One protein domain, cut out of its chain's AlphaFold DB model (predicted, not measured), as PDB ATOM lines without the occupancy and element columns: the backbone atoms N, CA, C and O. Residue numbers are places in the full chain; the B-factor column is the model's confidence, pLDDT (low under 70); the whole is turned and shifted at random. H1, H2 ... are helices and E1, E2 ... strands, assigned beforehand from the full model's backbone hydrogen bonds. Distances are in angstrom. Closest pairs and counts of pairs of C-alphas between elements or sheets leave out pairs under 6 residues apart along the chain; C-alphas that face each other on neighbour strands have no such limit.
ATOM      1  N   LYS A  32     -35.296  25.869  -3.454       81.62
ATOM      2  CA  LYS A  32     -36.358  24.903  -3.803       81.62
ATOM      3  C   LYS A  32     -37.483  24.800  -2.773       81.62
ATOM      4  O   LYS A  32     -38.600  24.454  -3.141       81.62
ATOM      5  N   THR A  33     -37.188  25.034  -1.494       83.50
ATOM      6  CA  THR A  33     -38.112  24.721  -0.389       83.50
ATOM      7  C   THR A  33     -38.270  25.882   0.583       83.50
ATOM      8  O   THR A  33     -39.360  26.431   0.741       83.50
ATOM      9  N   THR A  34     -37.173  26.268   1.223       86.88
ATOM     10  CA  THR A  34     -37.143  27.270   2.283       86.88
ATOM     11  C   THR A  34     -36.147  28.354   1.933       86.88
ATOM     12  O   THR A  34     -35.056  28.083   1.426       86.88
ATOM     13  N   PHE A  35     -36.541  29.592   2.200       89.19
ATOM     14  CA  PHE A  35     -35.696  30.757   2.054       89.19
ATOM     15  C   PHE A  35     -35.490  31.412   3.416       89.19
ATOM     16  O   PHE A  35     -36.363  32.127   3.907       89.19
ATOM     17  N   ASP A  36     -34.338  31.141   4.026       90.06
ATOM     18  CA  ASP A  36     -34.008  31.636   5.360       90.06
ATOM     19  C   ASP A  36     -33.454  33.066   5.310       90.06
ATOM     20  O   ASP A  36     -32.511  33.375   4.578       90.06
ATOM     21  N   ILE A  37     -34.026  33.947   6.131       88.00
ATOM     22  CA  ILE A  37     -33.630  35.347   6.255       88.00
ATOM     23  C   ILE A  37     -33.173  35.621   7.685       88.00
ATOM     24  O   ILE A  37     -33.967  35.663   8.632       88.00
ATOM     25  N   ASP A  38     -31.876  35.887   7.813       87.25
ATOM     26  CA  ASP A  38     -31.238  36.321   9.048       87.25
ATOM     27  C   ASP A  38     -30.492  37.643   8.833       87.25
ATOM     28  O   ASP A  38     -29.404  37.705   8.260       87.25
ATOM     29  N   LEU A  39     -31.115  38.723   9.308       81.19
ATOM     30  CA  LEU A  39     -30.550  40.074   9.340       81.19
ATOM     31  C   LEU A  39     -29.867  40.380  10.688       81.19
ATOM     32  O   LEU A  39     -29.404  41.499  10.911       81.19
ATOM     33  N   CYS A  40     -29.832  39.429  11.629       76.94
ATOM     34  CA  CYS A  40     -29.219  39.604  12.945       76.94
ATOM     35  C   CYS A  40     -27.728  39.243  12.954       76.94
ATOM     36  O   CYS A  40     -26.941  39.983  13.548       76.94
ATOM     37  N   THR A  41     -27.326  38.145  12.307       60.19
ATOM     38  CA  THR A  41     -25.943  37.617  12.344       60.19
ATOM     39  C   THR A  41     -24.908  38.470  11.615       60.19
ATOM     40  O   THR A  41     -23.712  38.311  11.849       60.19
ATOM     41  N   ARG A  42     -25.331  39.416  10.772       52.28
ATOM     42  CA  ARG A  42     -24.416  40.275  10.003       52.28
ATOM     43  C   ARG A  42     -24.121  41.626  10.638       52.28
ATOM     44  O   ARG A  42     -23.380  42.412  10.054       52.28
ATOM     45  N   ARG A  43     -24.599  41.890  11.859       47.12
ATOM     46  CA  ARG A  43     -24.035  42.987  12.657       47.12
ATOM     47  C   ARG A  43     -22.608  42.605  13.047       47.12
ATOM     48  O   ARG A  43     -22.451  41.684  13.847       47.12
ATOM     49  N   THR A  54     -26.849  57.000  11.468       61.41
ATOM     50  CA  THR A  54     -28.082  56.393  10.930       61.41
ATOM     51  C   THR A  54     -27.961  56.076   9.435       61.41
ATOM     52  O   THR A  54     -28.467  55.061   8.970       61.41
ATOM     53  N   ILE A  55     -27.218  56.907   8.698       64.25
ATOM     54  CA  ILE A  55     -26.930  56.740   7.270       64.25
ATOM     55  C   ILE A  55     -26.071  55.491   7.016       64.25
ATOM     56  O   ILE A  55     -26.386  54.712   6.124       64.25
ATOM     57  N   SER A  56     -25.030  55.245   7.818       64.94
ATOM     58  CA  SER A  56     -24.178  54.052   7.686       64.94
ATOM     59  C   SER A  56     -24.958  52.753   7.930       64.94
ATOM     60  O   SER A  56     -24.757  51.765   7.219       64.94
ATOM     61  N   ASN A  57     -25.904  52.767   8.873       65.00
ATOM     62  CA  ASN A  57     -26.784  51.623   9.120       65.00
ATOM     63  C   ASN A  57     -27.748  51.386   7.948       65.00
ATOM     64  O   ASN A  57     -27.900  50.248   7.515       65.00
ATOM     65  N   LEU A  58     -28.343  52.448   7.391       66.62
ATOM     66  CA  LEU A  58     -29.208  52.348   6.208       66.62
ATOM     67  C   LEU A  58     -28.460  51.779   4.994       66.62
ATOM     68  O   LEU A  58     -28.976  50.891   4.325       66.62
ATOM     69  N   VAL A  59     -27.231  52.241   4.738       71.25
ATOM     70  CA  VAL A  59     -26.395  51.727   3.637       71.25
ATOM     71  C   VAL A  59     -26.059  50.249   3.841       71.25
ATOM     72  O   VAL A  59     -26.141  49.468   2.898       71.25
ATOM     73  N   THR A  60     -25.737  49.843   5.071       71.94
ATOM     74  CA  THR A  60     -25.453  48.434   5.387       71.94
ATOM     75  C   THR A  60     -26.678  47.556   5.112       71.94
ATOM     76  O   THR A  60     -26.565  46.552   4.416       71.94
ATOM     77  N   HIS A  61     -27.861  47.979   5.566       68.25
ATOM     78  CA  HIS A  61     -29.114  47.267   5.305       68.25
ATOM     79  C   HIS A  61     -29.464  47.194   3.813       68.25
ATOM     80  O   HIS A  61     -29.944  46.161   3.348       68.25
ATOM     81  N   ALA A  62     -29.190  48.253   3.046       71.62
ATOM     82  CA  ALA A  62     -29.403  48.255   1.603       71.62
ATOM     83  C   ALA A  62     -28.503  47.232   0.884       71.62
ATOM     84  O   ALA A  62     -28.988  46.482   0.040       71.62
ATOM     85  N   LEU A  63     -27.220  47.151   1.254       76.25
ATOM     86  CA  LEU A  63     -26.273  46.186   0.680       76.25
ATOM     87  C   LEU A  63     -26.607  44.736   1.065       76.25
ATOM     88  O   LEU A  63     -26.493  43.821   0.245       76.25
ATOM     89  N   GLU A  64     -27.048  44.510   2.302       75.44
ATOM     90  CA  GLU A  64     -27.534  43.200   2.747       75.44
ATOM     91  C   GLU A  64     -28.759  42.770   1.942       75.44
ATOM     92  O   GLU A  64     -28.814  41.644   1.444       75.44
ATOM     93  N   PHE A  65     -29.708  43.684   1.752       76.88
ATOM     94  CA  PHE A  65     -30.903  43.423   0.965       76.88
ATOM     95  C   PHE A  65     -30.582  43.166  -0.517       76.88
ATOM     96  O   PHE A  65     -31.153  42.261  -1.131       76.88
ATOM     97  N   GLU A  66     -29.631  43.903  -1.092       78.31
ATOM     98  CA  GLU A  66     -29.141  43.663  -2.452       78.31
ATOM     99  C   GLU A  66     -28.507  42.274  -2.581       78.31
ATOM    100  O   GLU A  66     -28.775  41.555  -3.547       78.31
ATOM    101  N   THR A  67     -27.728  41.863  -1.577       81.44
ATOM    102  CA  THR A  67     -27.127  40.526  -1.526       81.44
ATOM    103  C   THR A  67     -28.215  39.456  -1.523       81.44
ATOM    104  O   THR A  67     -28.206  38.598  -2.398       81.44
ATOM    105  N   ILE A  68     -29.192  39.564  -0.616       80.12
ATOM    106  CA  ILE A  68     -30.353  38.663  -0.506       80.12
ATOM    107  C   ILE A  68     -31.120  38.591  -1.834       80.12
ATOM    108  O   ILE A  68     -31.503  37.507  -2.275       80.12
ATOM    109  N   THR A  69     -31.305  39.731  -2.502       81.12
ATOM    110  CA  THR A  69     -32.030  39.824  -3.776       81.12
ATOM    111  C   THR A  69     -31.284  39.134  -4.921       81.12
ATOM    112  O   THR A  69     -31.889  38.438  -5.743       81.12
ATOM    113  N   ARG A  70     -29.961  39.310  -4.991       81.00
ATOM    114  CA  ARG A  70     -29.130  38.710  -6.042       81.00
ATOM    115  C   ARG A  70     -28.918  37.217  -5.825       81.00
ATOM    116  O   ARG A  70     -29.093  36.455  -6.770       81.00
ATOM    117  N   SER A  71     -28.599  36.804  -4.599       79.56
ATOM    118  CA  SER A  71     -28.223  35.422  -4.282       79.56
ATOM    119  C   SER A  71     -29.378  34.424  -4.358       79.56
ATOM    120  O   SER A  71     -29.121  33.231  -4.430       79.56
ATOM    121  N   ASN A  72     -30.630  34.892  -4.338       79.94
ATOM    122  CA  ASN A  72     -31.818  34.028  -4.291       79.94
ATOM    123  C   ASN A  72     -32.738  34.207  -5.505       79.94
ATOM    124  O   ASN A  72     -33.931  33.923  -5.435       79.94
ATOM    125  N   GLY A  73     -32.213  34.765  -6.599       82.31
ATOM    126  CA  GLY A  73     -32.969  34.907  -7.844       82.31
ATOM    127  C   GLY A  73     -34.102  35.940  -7.803       82.31
ATOM    128  O   GLY A  73     -34.789  36.109  -8.805       82.31
ATOM    129  N   LEU A  74     -34.295  36.691  -6.710       87.25
ATOM    130  CA  LEU A  74     -35.364  37.696  -6.628       87.25
ATOM    131  C   LEU A  74     -35.207  38.783  -7.698       87.25
ATOM    132  O   LEU A  74     -36.199  39.245  -8.252       87.25
ATOM    133  N   HIS A  75     -33.972  39.144  -8.057       86.25
ATOM    134  CA  HIS A  75     -33.687  40.091  -9.141       86.25
ATOM    135  C   HIS A  75     -34.354  39.718 -10.484       86.25
ATOM    136  O   HIS A  75     -34.649  40.608 -11.281       86.25
ATOM    137  N   LEU A  76     -34.667  38.435 -10.722       87.25
ATOM    138  CA  LEU A  76     -35.373  37.970 -11.922       87.25
ATOM    139  C   LEU A  76     -36.768  38.605 -12.071       87.25
ATOM    140  O   LEU A  76     -37.241  38.820 -13.186       87.25
ATOM    141  N   LEU A  77     -37.399  38.998 -10.958       88.00
ATOM    142  CA  LEU A  77     -38.683  39.707 -10.949       88.00
ATOM    143  C   LEU A  77     -38.617  41.107 -11.584       88.00
ATOM    144  O   LEU A  77     -39.662  41.686 -11.893       88.00
ATOM    145  N   GLN A  78     -37.412  41.655 -11.770       85.88
ATOM    146  CA  GLN A  78     -37.176  42.989 -12.330       85.88
ATOM    147  C   GLN A  78     -36.754  42.958 -13.809       85.88
ATOM    148  O   GLN A  78     -36.693  44.012 -14.432       85.88
ATOM    149  N   VAL A  79     -36.487  41.778 -14.388       84.50
ATOM    150  CA  VAL A  79     -35.906  41.648 -15.740       84.50
ATOM    151  C   VAL A  79     -36.921  41.959 -16.842       84.50
ATOM    152  O   VAL A  79     -36.693  42.818 -17.688       84.50
ATOM    153  N   SER A  80     -38.051  41.251 -16.859       87.06
ATOM    154  CA  SER A  80     -39.131  41.469 -17.827       87.06
ATOM    155  C   SER A  80     -40.472  41.015 -17.256       87.06
ATOM    156  O   SER A  80     -40.521  40.222 -16.314       87.06
ATOM    157  N   ARG A  81     -41.583  41.485 -17.838       87.31
ATOM    158  CA  ARG A  81     -42.932  41.072 -17.410       87.31
ATOM    159  C   ARG A  81     -43.136  39.558 -17.526       87.31
ATOM    160  O   ARG A  81     -43.746  38.976 -16.639       87.31
ATOM    161  N   GLN A  82     -42.609  38.947 -18.588       87.88
ATOM    162  CA  GLN A  82     -42.704  37.506 -18.831       87.88
ATOM    163  C   GLN A  82     -41.894  36.702 -17.807       87.88
ATOM    164  O   GLN A  82     -42.440  35.809 -17.163       87.88
ATOM    165  N   THR A  83     -40.628  37.076 -17.586       89.44
ATOM    166  CA  THR A  83     -39.773  36.450 -16.558       89.44
ATOM    167  C   THR A  83     -40.442  36.542 -15.194       89.44
ATOM    168  O   THR A  83     -40.545  35.559 -14.472       89.44
ATOM    169  N   ARG A  84     -40.981  37.723 -14.867       89.25
ATOM    170  CA  ARG A  84     -41.690  37.959 -13.614       89.25
ATOM    171  C   ARG A  84     -42.883  37.021 -13.434       89.25
ATOM    172  O   ARG A  84     -43.022  36.467 -12.353       89.25
ATOM    173  N   SER A  85     -43.742  36.843 -14.440       88.69
ATOM    174  CA  SER A  85     -44.898  35.941 -14.314       88.69
ATOM    175  C   SER A  85     -44.493  34.479 -14.139       88.69
ATOM    176  O   SER A  85     -45.121  33.771 -13.361       88.69
ATOM    177  N   GLU A  86     -43.436  34.039 -14.823       90.44
ATOM    178  CA  GLU A  86     -42.930  32.667 -14.705       90.44
ATOM    179  C   GLU A  86     -42.315  32.434 -13.314       90.44
ATOM    180  O   GLU A  86     -42.661  31.479 -12.621       90.44
ATOM    181  N   VAL A  87     -41.467  33.362 -12.862       90.75
ATOM    182  CA  VAL A  87     -40.738  33.281 -11.588       90.75
ATOM    183  C   VAL A  87     -41.641  33.457 -10.370       90.75
ATOM    184  O   VAL A  87     -41.406  32.809  -9.353       90.75
ATOM    185  N   LEU A  88     -42.685  34.290 -10.438       89.88
ATOM    186  CA  LEU A  88     -43.612  34.457  -9.311       89.88
ATOM    187  C   LEU A  88     -44.231  33.124  -8.887       89.88
ATOM    188  O   LEU A  88     -44.240  32.823  -7.702       89.88
ATOM    189  N   SER A  89     -44.626  32.285  -9.848       86.12
ATOM    190  CA  SER A  89     -45.206  30.967  -9.556       86.12
ATOM    191  C   SER A  89     -44.250  30.015  -8.820       86.12
ATOM    192  O   SER A  89     -44.690  29.129  -8.087       86.12
ATOM    193  N   LEU A  90     -42.938  30.197  -9.006       87.94
ATOM    194  CA  LEU A  90     -41.898  29.467  -8.285       87.94
ATOM    195  C   LEU A  90     -41.723  30.017  -6.871       87.94
ATOM    196  O   LEU A  90     -41.695  29.249  -5.913       87.94
ATOM    197  N   LEU A  91     -41.634  31.341  -6.743       89.12
ATOM    198  CA  LEU A  91     -41.433  32.010  -5.460       89.12
ATOM    199  C   LEU A  91     -42.639  31.856  -4.526       89.12
ATOM    200  O   LEU A  91     -42.448  31.671  -3.330       89.12
ATOM    201  N   GLU A  92     -43.861  31.829  -5.061       87.25
ATOM    202  CA  GLU A  92     -45.098  31.602  -4.300       87.25
ATOM    203  C   GLU A  92     -45.178  30.209  -3.652       87.25
ATOM    204  O   GLU A  92     -46.019  29.975  -2.782       87.25
ATOM    205  N   ARG A  93     -44.324  29.267  -4.062       87.44
ATOM    206  CA  ARG A  93     -44.217  27.941  -3.435       87.44
ATOM    207  C   ARG A  93     -43.200  27.914  -2.298       87.44
ATOM    208  O   ARG A  93     -43.141  26.925  -1.570       87.44
ATOM    209  N   LEU A  94     -42.387  28.959  -2.158       90.56
ATOM    210  CA  LEU A  94     -41.342  29.014  -1.151       90.56
ATOM    211  C   LEU A  94     -41.894  29.410   0.198       90.56
ATOM    212  O   LEU A  94     -42.715  30.314   0.330       90.56
ATOM    213  N   THR A  95     -41.344  28.762   1.214       93.06
ATOM    214  CA  THR A  95     -41.541  29.175   2.596       93.06
ATOM    215  C   THR A  95     -40.414  30.123   2.976       93.06
ATOM    216  O   THR A  95     -39.250  29.727   3.010       93.06
ATOM    217  N   VAL A  96     -40.739  31.385   3.236       93.69
ATOM    218  CA  VAL A  96     -39.765  32.401   3.642       93.69
ATOM    219  C   VAL A  96     -39.688  32.424   5.157       93.69
ATOM    220  O   VAL A  96     -40.612  32.885   5.828       93.69
ATOM    221  N   ARG A  97     -38.587  31.911   5.703       94.25
ATOM    222  CA  ARG A  97     -38.411  31.728   7.140       94.25
ATOM    223  C   ARG A  97     -37.497  32.804   7.710       94.25
ATOM    224  O   ARG A  97     -36.339  32.940   7.340       94.25
ATOM    225  N   PHE A  98     -38.013  33.578   8.650       93.81
ATOM    226  CA  PHE A  98     -37.294  34.639   9.333       93.81
ATOM    227  C   PHE A  98     -36.748  34.138  10.663       93.81
ATOM    228  O   PHE A  98     -37.478  33.574  11.480       93.81
ATOM    229  N   HIS A  99     -35.474  34.434  10.913       90.19
ATOM    230  CA  HIS A  99     -34.805  34.097  12.169       90.19
ATOM    231  C   HIS A  99     -35.478  34.731  13.401       90.19
ATOM    232  O   HIS A  99     -35.480  34.142  14.479       90.19
ATOM    233  N   CYS A 100     -36.029  35.942  13.268       89.00
ATOM    234  CA  CYS A 100     -36.740  36.609  14.355       89.00
ATOM    235  C   CYS A 100     -37.743  37.657  13.838       89.00
ATOM    236  O   CYS A 100     -37.633  38.092  12.685       89.00
ATOM    237  N   PRO A 101     -38.662  38.160  14.689       91.12
ATOM    238  CA  PRO A 101     -39.610  39.213  14.307       91.12
ATOM    239  C   PRO A 101     -38.931  40.481  13.778       91.12
ATOM    240  O   PRO A 101     -39.416  41.106  12.843       91.12
ATOM    241  N   LYS A 102     -37.752  40.829  14.310       88.94
ATOM    242  CA  LYS A 102     -36.989  42.000  13.850       88.94
ATOM    243  C   LYS A 102     -36.449  41.824  12.429       88.94
ATOM    244  O   LYS A 102     -36.348  42.808  11.706       88.94
ATOM    245  N   CYS A 103     -36.104  40.598  12.021       88.81
ATOM    246  CA  CYS A 103     -35.690  40.323  10.641       88.81
ATOM    247  C   CYS A 103     -36.863  40.508   9.676       88.81
ATOM    248  O   CYS A 103     -36.686  41.089   8.609       88.81
ATOM    249  N   TYR A 104     -38.058  40.068  10.079       91.94
ATOM    250  CA  TYR A 104     -39.283  40.266   9.308       91.94
ATOM    251  C   TYR A 104     -39.611  41.754   9.133       91.94
ATOM    252  O   TYR A 104     -39.711  42.242   8.008       91.94
ATOM    253  N   GLU A 105     -39.687  42.499  10.237       89.19
ATOM    254  CA  GLU A 105     -39.934  43.946  10.218       89.19
ATOM    255  C   GLU A 105     -38.863  44.700   9.417       89.19
ATOM    256  O   GLU A 105     -39.183  45.573   8.609       89.19
ATOM    257  N   GLY A 106     -37.590  44.337   9.604       85.75
ATOM    258  CA  GLY A 106     -36.464  44.933   8.892       85.75
ATOM    259  C   GLY A 106     -36.547  44.725   7.382       85.75
ATOM    260  O   GLY A 106     -36.341  45.672   6.623       85.75
ATOM    261  N   LEU A 107     -36.903  43.517   6.931       86.81
ATOM    262  CA  LEU A 107     -37.091  43.244   5.507       86.81
ATOM    263  C   LEU A 107     -38.251  44.064   4.930       86.81
ATOM    264  O   LEU A 107     -38.084  44.709   3.895       86.81
ATOM    265  N   LEU A 108     -39.409  44.073   5.598       88.25
ATOM    266  CA  LEU A 108     -40.574  44.831   5.140       88.25
ATOM    267  C   LEU A 108     -40.268  46.330   5.032       88.25
ATOM    268  O   LEU A 108     -40.572  46.956   4.014       88.25
ATOM    269  N   ALA A 109     -39.593  46.898   6.034       81.69
ATOM    270  CA  ALA A 109     -39.146  48.285   5.995       81.69
ATOM    271  C   ALA A 109     -38.225  48.554   4.793       81.69
ATOM    272  O   ALA A 109     -38.463  49.505   4.048       81.69
ATOM    273  N   ASN A 110     -37.240  47.689   4.536       77.31
ATOM    274  CA  ASN A 110     -36.340  47.834   3.389       77.31
ATOM    275  C   ASN A 110     -37.084  47.793   2.042       77.31
ATOM    276  O   ASN A 110     -36.817  48.627   1.176       77.31
ATOM    277  N   LEU A 111     -38.079  46.913   1.902       76.50
ATOM    278  CA  LEU A 111     -38.916  46.830   0.701       76.50
ATOM    279  C   LEU A 111     -39.721  48.117   0.446       76.50
ATOM    280  O   LEU A 111     -39.929  48.493  -0.709       76.50
ATOM    281  N   SER A 112     -40.148  48.829   1.497       68.06
ATOM    282  CA  SER A 112     -40.901  50.087   1.342       68.06
ATOM    283  C   SER A 112     -40.081  51.279   0.854       68.06
ATOM    284  O   SER A 112     -40.658  52.232   0.334       68.06
ATOM    285  N   TYR A 113     -38.750  51.229   0.941       65.44
ATOM    286  CA  TYR A 113     -37.885  52.306   0.442       65.44
ATOM    287  C   TYR A 113     -37.659  52.259  -1.079       65.44
ATOM    288  O   TYR A 113     -36.778  52.941  -1.594       65.44
ATOM    289  N   GLY A 114     -38.441  51.459  -1.814       59.47
ATOM    290  CA  GLY A 114     -38.294  51.291  -3.265       59.47
ATOM    291  C   GLY A 114     -37.097  50.423  -3.658       59.47
ATOM    292  O   GLY A 114     -36.792  50.280  -4.840       59.47
ATOM    293  N   LEU A 115     -36.433  49.817  -2.674       55.78
ATOM    294  CA  LEU A 115     -35.372  48.848  -2.878       55.78
ATOM    295  C   LEU A 115     -36.030  47.476  -3.056       55.78
ATOM    296  O   LEU A 115     -36.379  46.813  -2.085       55.78
ATOM    297  N   GLY A 116     -36.238  47.050  -4.303       61.41
ATOM    298  CA  GLY A 116     -36.476  45.636  -4.603       61.41
ATOM    299  C   GLY A 116     -37.746  45.298  -5.372       61.41
ATOM    300  O   GLY A 116     -38.160  45.982  -6.306       61.41
ATOM    301  N   VAL A 117     -38.297  44.138  -5.029       72.25
ATOM    302  CA  VAL A 117     -39.237  43.351  -5.844       72.25
ATOM    303  C   VAL A 117     -40.675  43.368  -5.309       72.25
ATOM    304  O   VAL A 117     -41.547  42.646  -5.795       72.25
ATOM    305  N   GLY A 118     -40.935  44.224  -4.315       79.19
ATOM    306  CA  GLY A 118     -42.181  44.248  -3.550       79.19
ATOM    307  C   GLY A 118     -42.333  43.022  -2.644       79.19
ATOM    308  O   GLY A 118     -41.404  42.231  -2.486       79.19
ATOM    309  N   VAL A 119     -43.513  42.874  -2.039       84.44
ATOM    310  CA  VAL A 119     -43.819  41.781  -1.095       84.44
ATOM    311  C   VAL A 119     -44.564  40.600  -1.723       84.44
ATOM    312  O   VAL A 119     -44.662  39.550  -1.110       84.44
ATOM    313  N   ARG A 120     -45.061  40.738  -2.960       84.31
ATOM    314  CA  ARG A 120     -45.976  39.761  -3.587       84.31
ATOM    315  C   ARG A 120     -45.415  38.348  -3.737       84.31
ATOM    316  O   ARG A 120     -46.181  37.407  -3.816       84.31
ATOM    317  N   TRP A 121     -44.097  38.211  -3.807       87.94
ATOM    318  CA  TRP A 121     -43.440  36.915  -3.955       87.94
ATOM    319  C   TRP A 121     -43.389  36.113  -2.641       87.94
ATOM    320  O   TRP A 121     -43.100  34.924  -2.675       87.94
ATOM    321  N   MET A 122     -43.654  36.748  -1.493       90.88
ATOM    322  CA  MET A 122     -43.670  36.117  -0.171       90.88
ATOM    323  C   MET A 122     -45.101  35.702   0.198       90.88
ATOM    324  O   MET A 122     -45.784  36.386   0.958       90.88
ATOM    325  N   SER A 123     -45.574  34.589  -0.356       92.19
ATOM    326  CA  SER A 123     -46.905  34.040  -0.054       92.19
ATOM    327  C   SER A 123     -46.925  33.265   1.266       92.19
ATOM    328  O   SER A 123     -47.867  33.410   2.037       92.19
ATOM    329  N   HIS A 124     -45.895  32.463   1.553       94.50
ATOM    330  CA  HIS A 124     -45.791  31.652   2.764       94.50
ATOM    331  C   HIS A 124     -44.620  32.134   3.622       94.50
ATOM    332  O   HIS A 124     -43.468  32.120   3.191       94.50
ATOM    333  N   VAL A 125     -44.919  32.584   4.838       95.31
ATOM    334  CA  VAL A 125     -43.955  33.179   5.763       95.31
ATOM    335  C   VAL A 125     -43.941  32.408   7.074       95.31
ATOM    336  O   VAL A 125     -44.991  32.135   7.645       95.31
ATOM    337  N   GLU A 126     -42.748  32.135   7.588       95.94
ATOM    338  CA  GLU A 126     -42.519  31.596   8.927       95.94
ATOM    339  C   GLU A 126     -41.621  32.548   9.714       95.94
ATOM    340  O   GLU A 126     -40.647  33.073   9.190       95.94
ATOM    341  N   ILE A 127     -41.926  32.794  10.982       95.00
ATOM    342  CA  ILE A 127     -41.166  33.698  11.845       95.00
ATOM    343  C   ILE A 127     -40.856  32.950  13.131       95.00
ATOM    344  O   ILE A 127     -41.757  32.613  13.902       95.00
ATOM    345  N   VAL A 128     -39.571  32.706  13.371       92.31
ATOM    346  CA  VAL A 128     -39.115  32.073  14.606       92.31
ATOM    347  C   VAL A 128     -39.170  33.099  15.733       92.31
ATOM    348  O   VAL A 128     -38.685  34.221  15.607       92.31
ATOM    349  N   PHE A 129     -39.770  32.727  16.854       88.94
ATOM    350  CA  PHE A 129     -39.831  33.545  18.053       88.94
ATOM    351  C   PHE A 129     -39.271  32.781  19.244       88.94
ATOM    352  O   PHE A 129     -39.798  31.748  19.652       88.94
ATOM    353  N   ASP A 130     -38.207  33.334  19.816       85.50
ATOM    354  CA  ASP A 130     -37.590  32.831  21.031       85.50
ATOM    355  C   ASP A 130     -38.070  33.650  22.237       85.50
ATOM    356  O   ASP A 130     -37.608  34.765  22.502       85.50
ATOM    357  N   CYS A 131     -38.994  33.062  22.993       74.94
ATOM    358  CA  CYS A 131     -39.511  33.572  24.252       74.94
ATOM    359  C   CYS A 131     -38.415  33.774  25.305       74.94
ATOM    360  O   CYS A 131     -38.707  34.370  26.327       74.94
ATOM    361  N   SER A 132     -37.179  33.295  25.140       67.56
ATOM    362  CA  SER A 132     -36.094  33.587  26.089       67.56
ATOM    363  C   SER A 132     -35.406  34.930  25.814       67.56
ATOM    364  O   SER A 132     -34.995  35.617  26.750       67.56
ATOM    365  N   GLN A 133     -35.360  35.369  24.551       62.44
ATOM    366  CA  GLN A 133     -34.622  36.568  24.129       62.44
ATOM    367  C   GLN A 133     -35.299  37.890  24.537       62.44
ATOM    368  O   GLN A 133     -34.664  38.944  24.518       62.44
ATOM    369  N   GLY A 134     -36.574  37.850  24.940       50.56
ATOM    370  CA  GLY A 134     -37.333  39.008  25.431       50.56
ATOM    371  C   GLY A 134     -37.358  39.180  26.958       50.56
ATOM    372  O   GLY A 134     -37.785  40.213  27.459       50.56
ATOM    373  N   PHE A 135     -36.902  38.197  27.736       50.44
ATOM    374  CA  PHE A 135     -37.122  38.184  29.195       50.44
ATOM    375  C   PHE A 135     -35.845  38.337  30.018       50.44
ATOM    376  O   PHE A 135     -35.857  38.168  31.235       50.44
ATOM    377  N   VAL A 136     -34.756  38.749  29.366       44.00
ATOM    378  CA  VAL A 136     -33.413  38.896  29.952       44.00
ATOM    379  C   VAL A 136     -33.318  40.034  30.995       44.00
ATOM    380  O   VAL A 136     -32.284  40.207  31.624       44.00
ATOM    381  N   LEU A 137     -34.395  40.790  31.245       43.22
ATOM    382  CA  LEU A 137     -34.456  41.801  32.318       43.22
ATOM    383  C   LEU A 137     -35.158  41.314  33.604       43.22
ATOM    384  O   LEU A 137     -35.368  42.103  34.521       43.22
ATOM    385  N   GLY A 138     -35.524  40.030  33.691       45.28
ATOM    386  CA  GLY A 138     -35.988  39.389  34.927       45.28
ATOM    387  C   GLY A 138     -34.909  38.506  35.568       45.28
ATOM    388  O   GLY A 138     -33.918  38.186  34.912       45.28
ATOM    389  N   PRO A 139     -35.085  38.066  36.833       47.00
ATOM    390  CA  PRO A 139     -34.153  37.148  37.485       47.00
ATOM    391  C   PRO A 139     -33.874  35.931  36.588       47.00
ATOM    392  O   PRO A 139     -34.826  35.402  36.003       47.00
ATOM    393  N   PRO A 140     -32.617  35.457  36.500       50.56
ATOM    394  CA  PRO A 140     -32.118  34.592  35.421       50.56
ATOM    395  C   PRO A 140     -32.785  33.209  35.279       50.56
ATOM    396  O   PRO A 140     -32.383  32.422  34.424       50.56
ATOM    397  N   HIS A 141     -33.798  32.873  36.081       50.47
ATOM    398  CA  HIS A 141     -34.374  31.529  36.189       50.47
ATOM    399  C   HIS A 141     -35.910  31.495  36.195       50.47
ATOM    400  O   HIS A 141     -36.499  30.537  36.698       50.47
ATOM    401  N   ARG A 142     -36.603  32.504  35.646       56.94
ATOM    402  CA  ARG A 142     -38.061  32.374  35.484       56.94
ATOM    403  C   ARG A 142     -38.360  31.259  34.483       56.94
ATOM    404  O   ARG A 142     -38.079  31.379  33.295       56.94
ATOM    405  N   VAL A 143     -38.918  30.160  34.987       63.22
ATOM    406  CA  VAL A 143     -39.441  29.072  34.162       63.22
ATOM    407  C   VAL A 143     -40.534  29.664  33.279       63.22
ATOM    408  O   VAL A 143     -41.581  30.078  33.774       63.22
ATOM    409  N   ILE A 144     -40.276  29.735  31.974       70.81
ATOM    410  CA  ILE A 144     -41.280  30.140  30.996       70.81
ATOM    411  C   ILE A 144     -42.338  29.038  30.967       70.81
ATOM    412  O   ILE A 144     -42.075  27.917  30.530       70.81
ATOM    413  N   THR A 145     -43.526  29.340  31.483       76.19
ATOM    414  CA  THR A 145     -44.654  28.410  31.432       76.19
ATOM    415  C   THR A 145     -45.236  28.376  30.021       76.19
ATOM    416  O   THR A 145     -45.200  29.368  29.291       76.19
ATOM    417  N   HIS A 146     -45.824  27.242  29.635       80.94
ATOM    418  CA  HIS A 146     -46.487  27.099  28.337       80.94
ATOM    419  C   HIS A 146     -47.585  28.152  28.115       80.94
ATOM    420  O   HIS A 146     -47.664  28.751  27.046       80.94
ATOM    421  N   SER A 147     -48.409  28.416  29.137       81.88
ATOM    422  CA  SER A 147     -49.480  29.418  29.074       81.88
ATOM    423  C   SER A 147     -48.938  30.821  28.818       81.88
ATOM    424  O   SER A 147     -49.503  31.566  28.017       81.88
ATOM    425  N   PHE A 148     -47.818  31.160  29.454       82.31
ATOM    426  CA  PHE A 148     -47.155  32.436  29.263       82.31
ATOM    427  C   PHE A 148     -46.542  32.563  27.864       82.31
ATOM    428  O   PHE A 148     -46.800  33.550  27.177       82.31
ATOM    429  N   ALA A 149     -45.789  31.554  27.414       83.56
ATOM    430  CA  ALA A 149     -45.204  31.537  26.073       83.56
ATOM    431  C   ALA A 149     -46.285  31.667  24.990       83.56
ATOM    432  O   ALA A 149     -46.185  32.510  24.100       83.56
ATOM    433  N   ARG A 150     -47.381  30.912  25.133       85.81
ATOM    434  CA  ARG A 150     -48.538  30.984  24.237       85.81
ATOM    435  C   ARG A 150     -49.165  32.378  24.219       85.81
ATOM    436  O   ARG A 150     -49.468  32.888  23.145       85.81
ATOM    437  N   PHE A 151     -49.352  33.010  25.379       85.94
ATOM    438  CA  PHE A 151     -49.863  34.381  25.448       85.94
ATOM    439  C   PHE A 151     -48.923  35.373  24.746       85.94
ATOM    440  O   PHE A 151     -49.384  36.199  23.960       85.94
ATOM    441  N   ALA A 152     -47.612  35.270  24.979       86.31
ATOM    442  CA  ALA A 152     -46.617  36.133  24.347       86.31
ATOM    443  C   ALA A 152     -46.642  36.003  22.814       86.31
ATOM    444  O   ALA A 152     -46.717  37.011  22.111       86.31
ATOM    445  N   VAL A 153     -46.675  34.770  22.300       88.94
ATOM    446  CA  VAL A 153     -46.772  34.473  20.862       88.94
ATOM    447  C   VAL A 153     -48.071  35.016  20.269       88.94
ATOM    448  O   VAL A 153     -48.054  35.601  19.187       88.94
ATOM    449  N   GLN A 154     -49.197  34.898  20.979       90.00
ATOM    450  CA  GLN A 154     -50.474  35.470  20.538       90.00
ATOM    451  C   GLN A 154     -50.415  36.994  20.407       90.00
ATOM    452  O   GLN A 154     -50.904  37.539  19.415       90.00
ATOM    453  N   GLN A 155     -49.826  37.694  21.382       89.06
ATOM    454  CA  GLN A 155     -49.680  39.151  21.301       89.06
ATOM    455  C   GLN A 155     -48.742  39.555  20.168       89.06
ATOM    456  O   GLN A 155     -49.073  40.449  19.391       89.06
ATOM    457  N   LEU A 156     -47.615  38.857  20.025       89.62
ATOM    458  CA  LEU A 156     -46.673  39.099  18.941       89.62
ATOM    459  C   LEU A 156     -47.313  38.866  17.569       89.62
ATOM    460  O   LEU A 156     -47.162  39.696  16.682       89.62
ATOM    461  N   THR A 157     -48.085  37.791  17.403       92.62
ATOM    462  CA  THR A 157     -48.799  37.493  16.150       92.62
ATOM    463  C   THR A 157     -49.763  38.622  15.779       92.62
ATOM    464  O   THR A 157     -49.836  39.018  14.619       92.62
ATOM    465  N   ARG A 158     -50.490  39.188  16.754       90.56
ATOM    466  CA  ARG A 158     -51.379  40.341  16.513       90.56
ATOM    467  C   ARG A 158     -50.611  41.571  16.042       90.56
ATOM    468  O   ARG A 158     -51.110  42.294  15.187       90.56
ATOM    469  N   GLU A 159     -49.429  41.809  16.597       89.12
ATOM    470  CA  GLU A 159     -48.596  42.940  16.196       89.12
ATOM    471  C   GLU A 159     -47.993  42.734  14.807       89.12
ATOM    472  O   GLU A 159     -48.092  43.617  13.959       89.12
ATOM    473  N   LEU A 160     -47.468  41.537  14.540       91.81
ATOM    474  CA  LEU A 160     -46.959  41.157  13.226       91.81
ATOM    475  C   LEU A 160     -48.023  41.368  12.151       91.81
ATOM    476  O   LEU A 160     -47.728  42.021  11.160       91.81
ATOM    477  N   ARG A 161     -49.273  40.945  12.392       91.81
ATOM    478  CA  ARG A 161     -50.405  41.202  11.482       91.81
ATOM    479  C   ARG A 161     -50.581  42.680  11.155       91.81
ATOM    480  O   ARG A 161     -50.680  43.038   9.985       91.81
ATOM    481  N   ARG A 162     -50.587  43.550  12.170       89.38
ATOM    482  CA  ARG A 162     -50.721  45.002  11.958       89.38
ATOM    483  C   ARG A 162     -49.589  45.540  11.100       89.38
ATOM    484  O   ARG A 162     -49.847  46.322  10.191       89.38
ATOM    485  N   THR A 163     -48.361  45.104  11.372       89.69
ATOM    486  CA  THR A 163     -47.197  45.480  10.574       89.69
ATOM    487  C   THR A 163     -47.350  44.986   9.142       89.69
ATOM    488  O   THR A 163     -47.226  45.787   8.222       89.69
ATOM    489  N   THR A 164     -47.703  43.718   8.930       90.50
ATOM    490  CA  THR A 164     -47.940  43.123   7.606       90.50
ATOM    491  C   THR A 164     -48.967  43.914   6.800       90.50
ATOM    492  O   THR A 164     -48.740  44.172   5.618       90.50
ATOM    493  N   TRP A 165     -50.055  44.372   7.426       90.31
ATOM    494  CA  TRP A 165     -51.098  45.148   6.747       90.31
ATOM    495  C   TRP A 165     -50.615  46.477   6.172       90.31
ATOM    496  O   TRP A 165     -51.197  46.964   5.203       90.31
ATOM    497  N   LEU A 166     -49.542  47.053   6.717       87.94
ATOM    498  CA  LEU A 166     -48.936  48.259   6.152       87.94
ATOM    499  C   LEU A 166     -48.302  48.000   4.779       87.94
ATOM    500  O   LEU A 166     -48.165  48.936   3.995       87.94
ATOM    501  N   TYR A 167     -47.937  46.749   4.478       87.38
ATOM    502  CA  TYR A 167     -47.204  46.385   3.262       87.38
ATOM    503  C   TYR A 167     -48.040  45.562   2.276       87.38
ATOM    504  O   TYR A 167     -47.959  45.795   1.073       87.38
ATOM    505  N   TYR A 168     -48.854  44.627   2.765       86.94
ATOM    506  CA  TYR A 168     -49.741  43.796   1.937       86.94
ATOM    507  C   TYR A 168     -51.145  44.393   1.773       86.94
ATOM    508  O   TYR A 168     -51.922  43.932   0.938       86.94
ATOM    509  N   GLY A 169     -51.485  45.417   2.561       86.88
ATOM    510  CA  GLY A 169     -52.861  45.870   2.729       86.88
ATOM    511  C   GLY A 169     -53.655  44.989   3.702       86.88
ATOM    512  O   GLY A 169     -53.149  44.021   4.271       86.88
ATOM    513  N   ARG A 170     -54.926  45.347   3.910       84.94
ATOM    514  CA  ARG A 170     -55.860  44.647   4.808       84.94
ATOM    515  C   ARG A 170     -56.409  43.365   4.164       84.94
ATOM    516  O   ARG A 170     -57.566  43.313   3.748       84.94
ATOM    517  N   LEU A 171     -55.553  42.345   4.043       83.94
ATOM    518  CA  LEU A 171     -55.899  41.027   3.483       83.94
ATOM    519  C   LEU A 171     -56.906  40.252   4.349       83.94
ATOM    520  O   LEU A 171     -57.622  39.387   3.842       83.94
ATOM    521  N   ASP A 172     -56.995  40.594   5.636       83.44
ATOM    522  CA  ASP A 172     -57.966  40.054   6.588       83.44
ATOM    523  C   ASP A 172     -59.409  40.298   6.145       83.44
ATOM    524  O   ASP A 172     -60.236  39.395   6.222       83.44
ATOM    525  N   LEU A 173     -59.693  41.480   5.594       83.44
ATOM    526  CA  LEU A 173     -61.038  41.847   5.142       83.44
ATOM    527  C   LEU A 173     -61.525  40.987   3.967       83.44
ATOM    528  O   LEU A 173     -62.727  40.846   3.760       83.44
ATOM    529  N   ALA A 174     -60.596  40.414   3.200       84.50
ATOM    530  CA  ALA A 174     -60.879  39.550   2.058       84.50
ATOM    531  C   ALA A 174     -60.692  38.055   2.375       84.50
ATOM    532  O   ALA A 174     -60.778  37.237   1.461       84.50
ATOM    533  N   ASN A 175     -60.412  37.687   3.635       83.81
ATOM    534  CA  ASN A 175     -60.024  36.329   4.042       83.81
ATOM    535  C   ASN A 175     -58.843  35.755   3.232       83.81
ATOM    536  O   ASN A 175     -58.748  34.545   3.019       83.81
ATOM    537  N   ARG A 176     -57.935  36.632   2.792       87.94
ATOM    538  CA  ARG A 176     -56.738  36.297   2.001       87.94
ATOM    539  C   ARG A 176     -55.474  36.169   2.843       87.94
ATOM    540  O   ARG A 176     -54.384  36.028   2.302       87.94
ATOM    541  N   GLU A 177     -55.608  36.215   4.166       91.81
ATOM    542  CA  GLU A 177     -54.528  35.897   5.093       91.81
ATOM    543  C   GLU A 177     -54.957  34.812   6.082       91.81
ATOM    544  O   GLU A 177     -56.092  34.794   6.563       91.81
ATOM    545  N   LYS A 178     -54.032  33.913   6.416       93.50
ATOM    546  CA  LYS A 178     -54.204  32.897   7.460       93.50
ATOM    547  C   LYS A 178     -52.972  32.895   8.342       93.50
ATOM    548  O   LYS A 178     -51.872  32.819   7.817       93.50
ATOM    549  N   TRP A 179     -53.171  32.942   9.656       94.31
ATOM    550  CA  TRP A 179     -52.098  32.983  10.650       94.31
ATOM    551  C   TRP A 179     -52.269  31.858  11.670       94.31
ATOM    552  O   TRP A 179     -53.379  31.605  12.147       94.31
ATOM    553  N   TRP A 180     -51.175  31.200  12.031       93.88
ATOM    554  CA  TRP A 180     -51.135  30.197  13.094       93.88
ATOM    555  C   TRP A 180     -49.753  30.170  13.743       93.88
ATOM    556  O   TRP A 180     -48.817  30.806  13.266       93.88
ATOM    557  N   PHE A 181     -49.635  29.472  14.867       91.81
ATOM    558  CA  PHE A 181     -48.354  29.301  15.534       91.81
ATOM    559  C   PHE A 181     -48.288  27.958  16.253       91.81
ATOM    560  O   PHE A 181     -49.299  27.451  16.746       91.81
ATOM    561  N   GLU A 182     -47.084  27.408  16.328       89.31
ATOM    562  CA  GLU A 182     -46.800  26.134  16.983       89.31
ATOM    563  C   GLU A 182     -45.432  26.173  17.686       89.31
ATOM    564  O   GLU A 182     -44.545  26.929  17.274       89.31
ATOM    565  N   PRO A 183     -45.236  25.418  18.779       85.25
ATOM    566  CA  PRO A 183     -43.913  25.226  19.365       85.25
ATOM    567  C   PRO A 183     -42.968  24.558  18.355       85.25
ATOM    568  O   PRO A 183     -43.338  23.560  17.739       85.25
ATOM    569  N   GLU A 184     -41.731  25.050  18.234       79.81
ATOM    570  CA  GLU A 184     -40.751  24.553  17.246       79.81
ATOM    571  C   GLU A 184     -40.436  23.054  17.422       79.81
ATOM    572  O   GLU A 184     -40.158  22.353  16.455       79.81
ATOM    573  N   ALA A 185     -40.554  22.531  18.645       65.25
ATOM    574  CA  ALA A 185     -40.334  21.120  18.971       65.25
ATOM    575  C   ALA A 185     -41.499  20.175  18.576       65.25
ATOM    576  O   ALA A 185     -41.634  19.098  19.153       65.25
ATOM    577  N   GLY A 186     -42.352  20.556  17.617       50.69
ATOM    578  CA  GLY A 186     -43.431  19.703  17.095       50.69
ATOM    579  C   GLY A 186     -44.672  19.620  17.992       50.69
ATOM    580  O   GLY A 186     -45.371  18.606  17.997       50.69
ATOM    581  N   GLY A 187     -44.940  20.666  18.776       44.59
ATOM    582  CA  GLY A 187     -46.141  20.757  19.608       44.59
ATOM    583  C   GLY A 187     -47.392  21.150  18.812       44.59
ATOM    584  O   GLY A 187     -47.305  21.846  17.813       44.59
ATOM    585  N   GLU A 188     -48.551  20.703  19.292       41.62
ATOM    586  CA  GLU A 188     -49.922  20.923  18.795       41.62
ATOM    587  C   GLU A 188     -50.150  22.181  17.912       41.62
ATOM    588  O   GLU A 188     -49.958  23.317  18.355       41.62
ATOM    589  N   ARG A 189     -50.639  21.977  16.675       44.94
ATOM    590  CA  ARG A 189     -51.046  23.047  15.742       44.94
ATOM    591  C   ARG A 189     -52.241  23.817  16.288       44.94
ATOM    592  O   ARG A 189     -53.366  23.318  16.287       44.94
ATOM    593  N   VAL A 190     -52.032  25.070  16.683       51.38
ATOM    594  CA  VAL A 190     -53.128  25.962  17.080       51.38
ATOM    595  C   VAL A 190     -53.478  26.879  15.911       51.38
ATOM    596  O   VAL A 190     -52.834  27.900  15.677       51.38
ATOM    597  N   HIS A 191     -54.544  26.540  15.186       48.06
ATOM    598  CA  HIS A 191     -55.131  27.442  14.198       48.06
ATOM    599  C   HIS A 191     -55.855  28.596  14.903       48.06
ATOM    600  O   HIS A 191     -56.768  28.377  15.701       48.06
ATOM    601  N   MET A 192     -55.474  29.839  14.602       42.88
ATOM    602  CA  MET A 192     -56.221  31.006  15.063       42.88
ATOM    603  C   MET A 192     -57.370  31.309  14.092       42.88
ATOM    604  O   MET A 192     -57.188  32.002  13.096       42.88
ATOM    605  N   PHE A 193     -58.579  30.852  14.420       40.56
ATOM    606  CA  PHE A 193     -59.809  31.444  13.887       40.56
ATOM    607  C   PHE A 193     -60.236  32.575  14.826       40.56
ATOM    608  O   PHE A 193     -60.880  32.343  15.846       40.56
ATOM    609  N   TYR A 269     -40.740  25.100  25.721       72.56
ATOM    610  CA  TYR A 269     -41.670  26.121  25.229       72.56
ATOM    611  C   TYR A 269     -40.989  27.446  24.869       72.56
ATOM    612  O   TYR A 269     -41.674  28.459  24.696       72.56
ATOM    613  N   ARG A 270     -39.652  27.489  24.817       77.75
ATOM    614  CA  ARG A 270     -38.915  28.724  24.536       77.75
ATOM    615  C   ARG A 270     -39.054  29.153  23.089       77.75
ATOM    616  O   ARG A 270     -39.117  30.350  22.853       77.75
ATOM    617  N   LYS A 271     -39.147  28.222  22.141       85.81
ATOM    618  CA  LYS A 271     -39.176  28.556  20.715       85.81
ATOM    619  C   LYS A 271     -40.494  28.193  20.057       85.81
ATOM    620  O   LYS A 271     -41.024  27.100  20.237       85.81
ATOM    621  N   TRP A 272     -41.004  29.142  19.289       89.69
ATOM    622  CA  TRP A 272     -42.256  29.043  18.557       89.69
ATOM    623  C   TRP A 272     -42.035  29.471  17.119       89.69
ATOM    624  O   TRP A 272     -41.225  30.356  16.846       89.69
ATOM    625  N   VAL A 273     -42.787  28.871  16.210       92.56
ATOM    626  CA  VAL A 273     -42.872  29.293  14.817       92.56
ATOM    627  C   VAL A 273     -44.235  29.937  14.624       92.56
ATOM    628  O   VAL A 273     -45.261  29.333  14.930       92.56
ATOM    629  N   ILE A 274     -44.244  31.188  14.174       94.69
ATOM    630  CA  ILE A 274     -45.449  31.895  13.736       94.69
ATOM    631  C   ILE A 274     -45.478  31.807  12.218       94.69
ATOM    632  O   ILE A 274     -44.566  32.308  11.565       94.69
ATOM    633  N   SER A 275     -46.522  31.214  11.661       95.62
ATOM    634  CA  SER A 275     -46.654  31.004  10.223       95.62
ATOM    635  C   SER A 275     -47.828  31.795   9.665       95.62
ATOM    636  O   SER A 275     -48.863  31.967  10.324       95.62
ATOM    637  N   ALA A 276     -47.668  32.274   8.436       94.50
ATOM    638  CA  ALA A 276     -48.676  33.023   7.712       94.50
ATOM    639  C   ALA A 276     -48.706  32.633   6.232       94.50
ATOM    640  O   ALA A 276     -47.659  32.517   5.601       94.50
ATOM    641  N   ILE A 277     -49.907  32.480   5.675       93.75
ATOM    642  CA  ILE A 277     -50.127  32.386   4.225       93.75
ATOM    643  C   ILE A 277     -50.916  33.603   3.762       93.75
ATOM    644  O   ILE A 277     -51.944  33.936   4.359       93.75
ATOM    645  N   PHE A 278     -50.454  34.209   2.673       91.12
ATOM    646  CA  PHE A 278     -51.058  35.337   1.983       91.12
ATOM    647  C   PHE A 278     -51.421  34.937   0.547       91.12
ATOM    648  O   PHE A 278     -50.588  34.403  -0.182       91.12
ATOM    649  N   ASP A 279     -52.657  35.218   0.143       85.69
ATOM    650  CA  ASP A 279     -53.164  35.033  -1.223       85.69
ATOM    651  C   ASP A 279     -53.167  36.398  -1.948       85.69
ATOM    652  O   ASP A 279     -54.049  37.230  -1.697       85.69
ATOM    653  N   VAL A 280     -52.121  36.685  -2.745       74.25
ATOM    654  CA  VAL A 280     -51.740  38.055  -3.186       74.25
ATOM    655  C   VAL A 280     -51.776  38.297  -4.699       74.25
ATOM    656  O   VAL A 280     -50.862  37.871  -5.439       74.25
TER     657      VAL A 280
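What this domain is: This is residues 32 to 43, 54 to 193 and 269 to 280 of the 280 residues of an uncharacterized protein of Exophiala mesophila (UniProt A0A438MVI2). A strongly twisted sheet of five strands forms a wall, with two helices, H4 and H5, side by side over one face and no named helix over the other. H1 packs across H4 at about a right angle, H2 and H3 make a small group beyond one end of the strands, and residues 136 to 141 stick out beyond the opposite end. The printed part has 164 residues with six named helices and five named strands in the order E1 H1 H2 H3 E2 H4 E3 H5 H6 E4 E5; the sheet is mixed, in the order E1 E2 E3 E5 E4, and the class is mixed, helices and strands. The whole is compact, with a radius of gyration of the C-alphas of 16.9 A and spans of 54 by 40 by 28 A.

Where its parts are: The strands are E1, residues 34 to 37, from C-alpha (-37.143, 27.270, 2.283); E2, 95 to 98; E3, 124 to 130, 20.1 A; E4, 177 to 183, 20.7 A; and E5, 271 to 278, 23.2 A, ending at C-alpha (-51.058, 35.337, 1.983). The helices are H5, residues 146 to 168, 31.4 A; H4, 101 to 112, 17.0 A; H1, 54 to 71, 25.9 A; H2, 74 to 78; H3, 81 to 91, 15.1 A; and H6, 171 to 174.

How they stand to each other: E1 and E2 are parallel, with N 35 and O 95 2.8 A apart, as are E2 and E3, with N 98 and O 126 2.7 A apart. E5 is antiparallel to E3, N 127 to O 274 2.7 A, and to E4, N 275 to O 180 2.8 A. E2, H4, E3 form a strand-helix-strand unit, two parallel neighbour strands with a helix between in the chain; E3, H5, H6, E4 form a split one, with E5 between the strands; both crossovers are right-handed. H4 and H5 lie on the same face, making two layers, at heights over the sheet of 10.6 A and 8.3 A. They touch, closest at the C-alphas of Leu 108 and Tyr 167, 7.1 A, at a shallow tilt of 3 degrees, the same way. H1 touches H4, closest at the C-alphas of Ala 62 and Asn 110, 7.2 A, about perpendicular at 89 degrees. H2 touches H3, closest at the C-alphas of Leu 77 and Arg 84, 4.4 A. H6 only grazes the sheet with residues 171 to 172. Every O i to N i+4 pair is within hydrogen-bond range in H1 and H4, against 5 of 7 in H3, 17 of 19 in H5 and 0 of 1 in H2, where 2 of 2 O i to N i+3 pairs are; H6 is too short for an i+4 pair.

The domain as a whole: The C-alphas farthest apart, those of Gln 82 and Pro 139, are 57.0 A apart. Residues 44 to 53 and 194 to 268 are not printed, with C-alpha gaps of 14.1 A and 22.0 A. The links H4 to E3 and E3 to H5 are long. Low confidence, pLDDT under 70, includes residues 132 to 143 and 185 to 193.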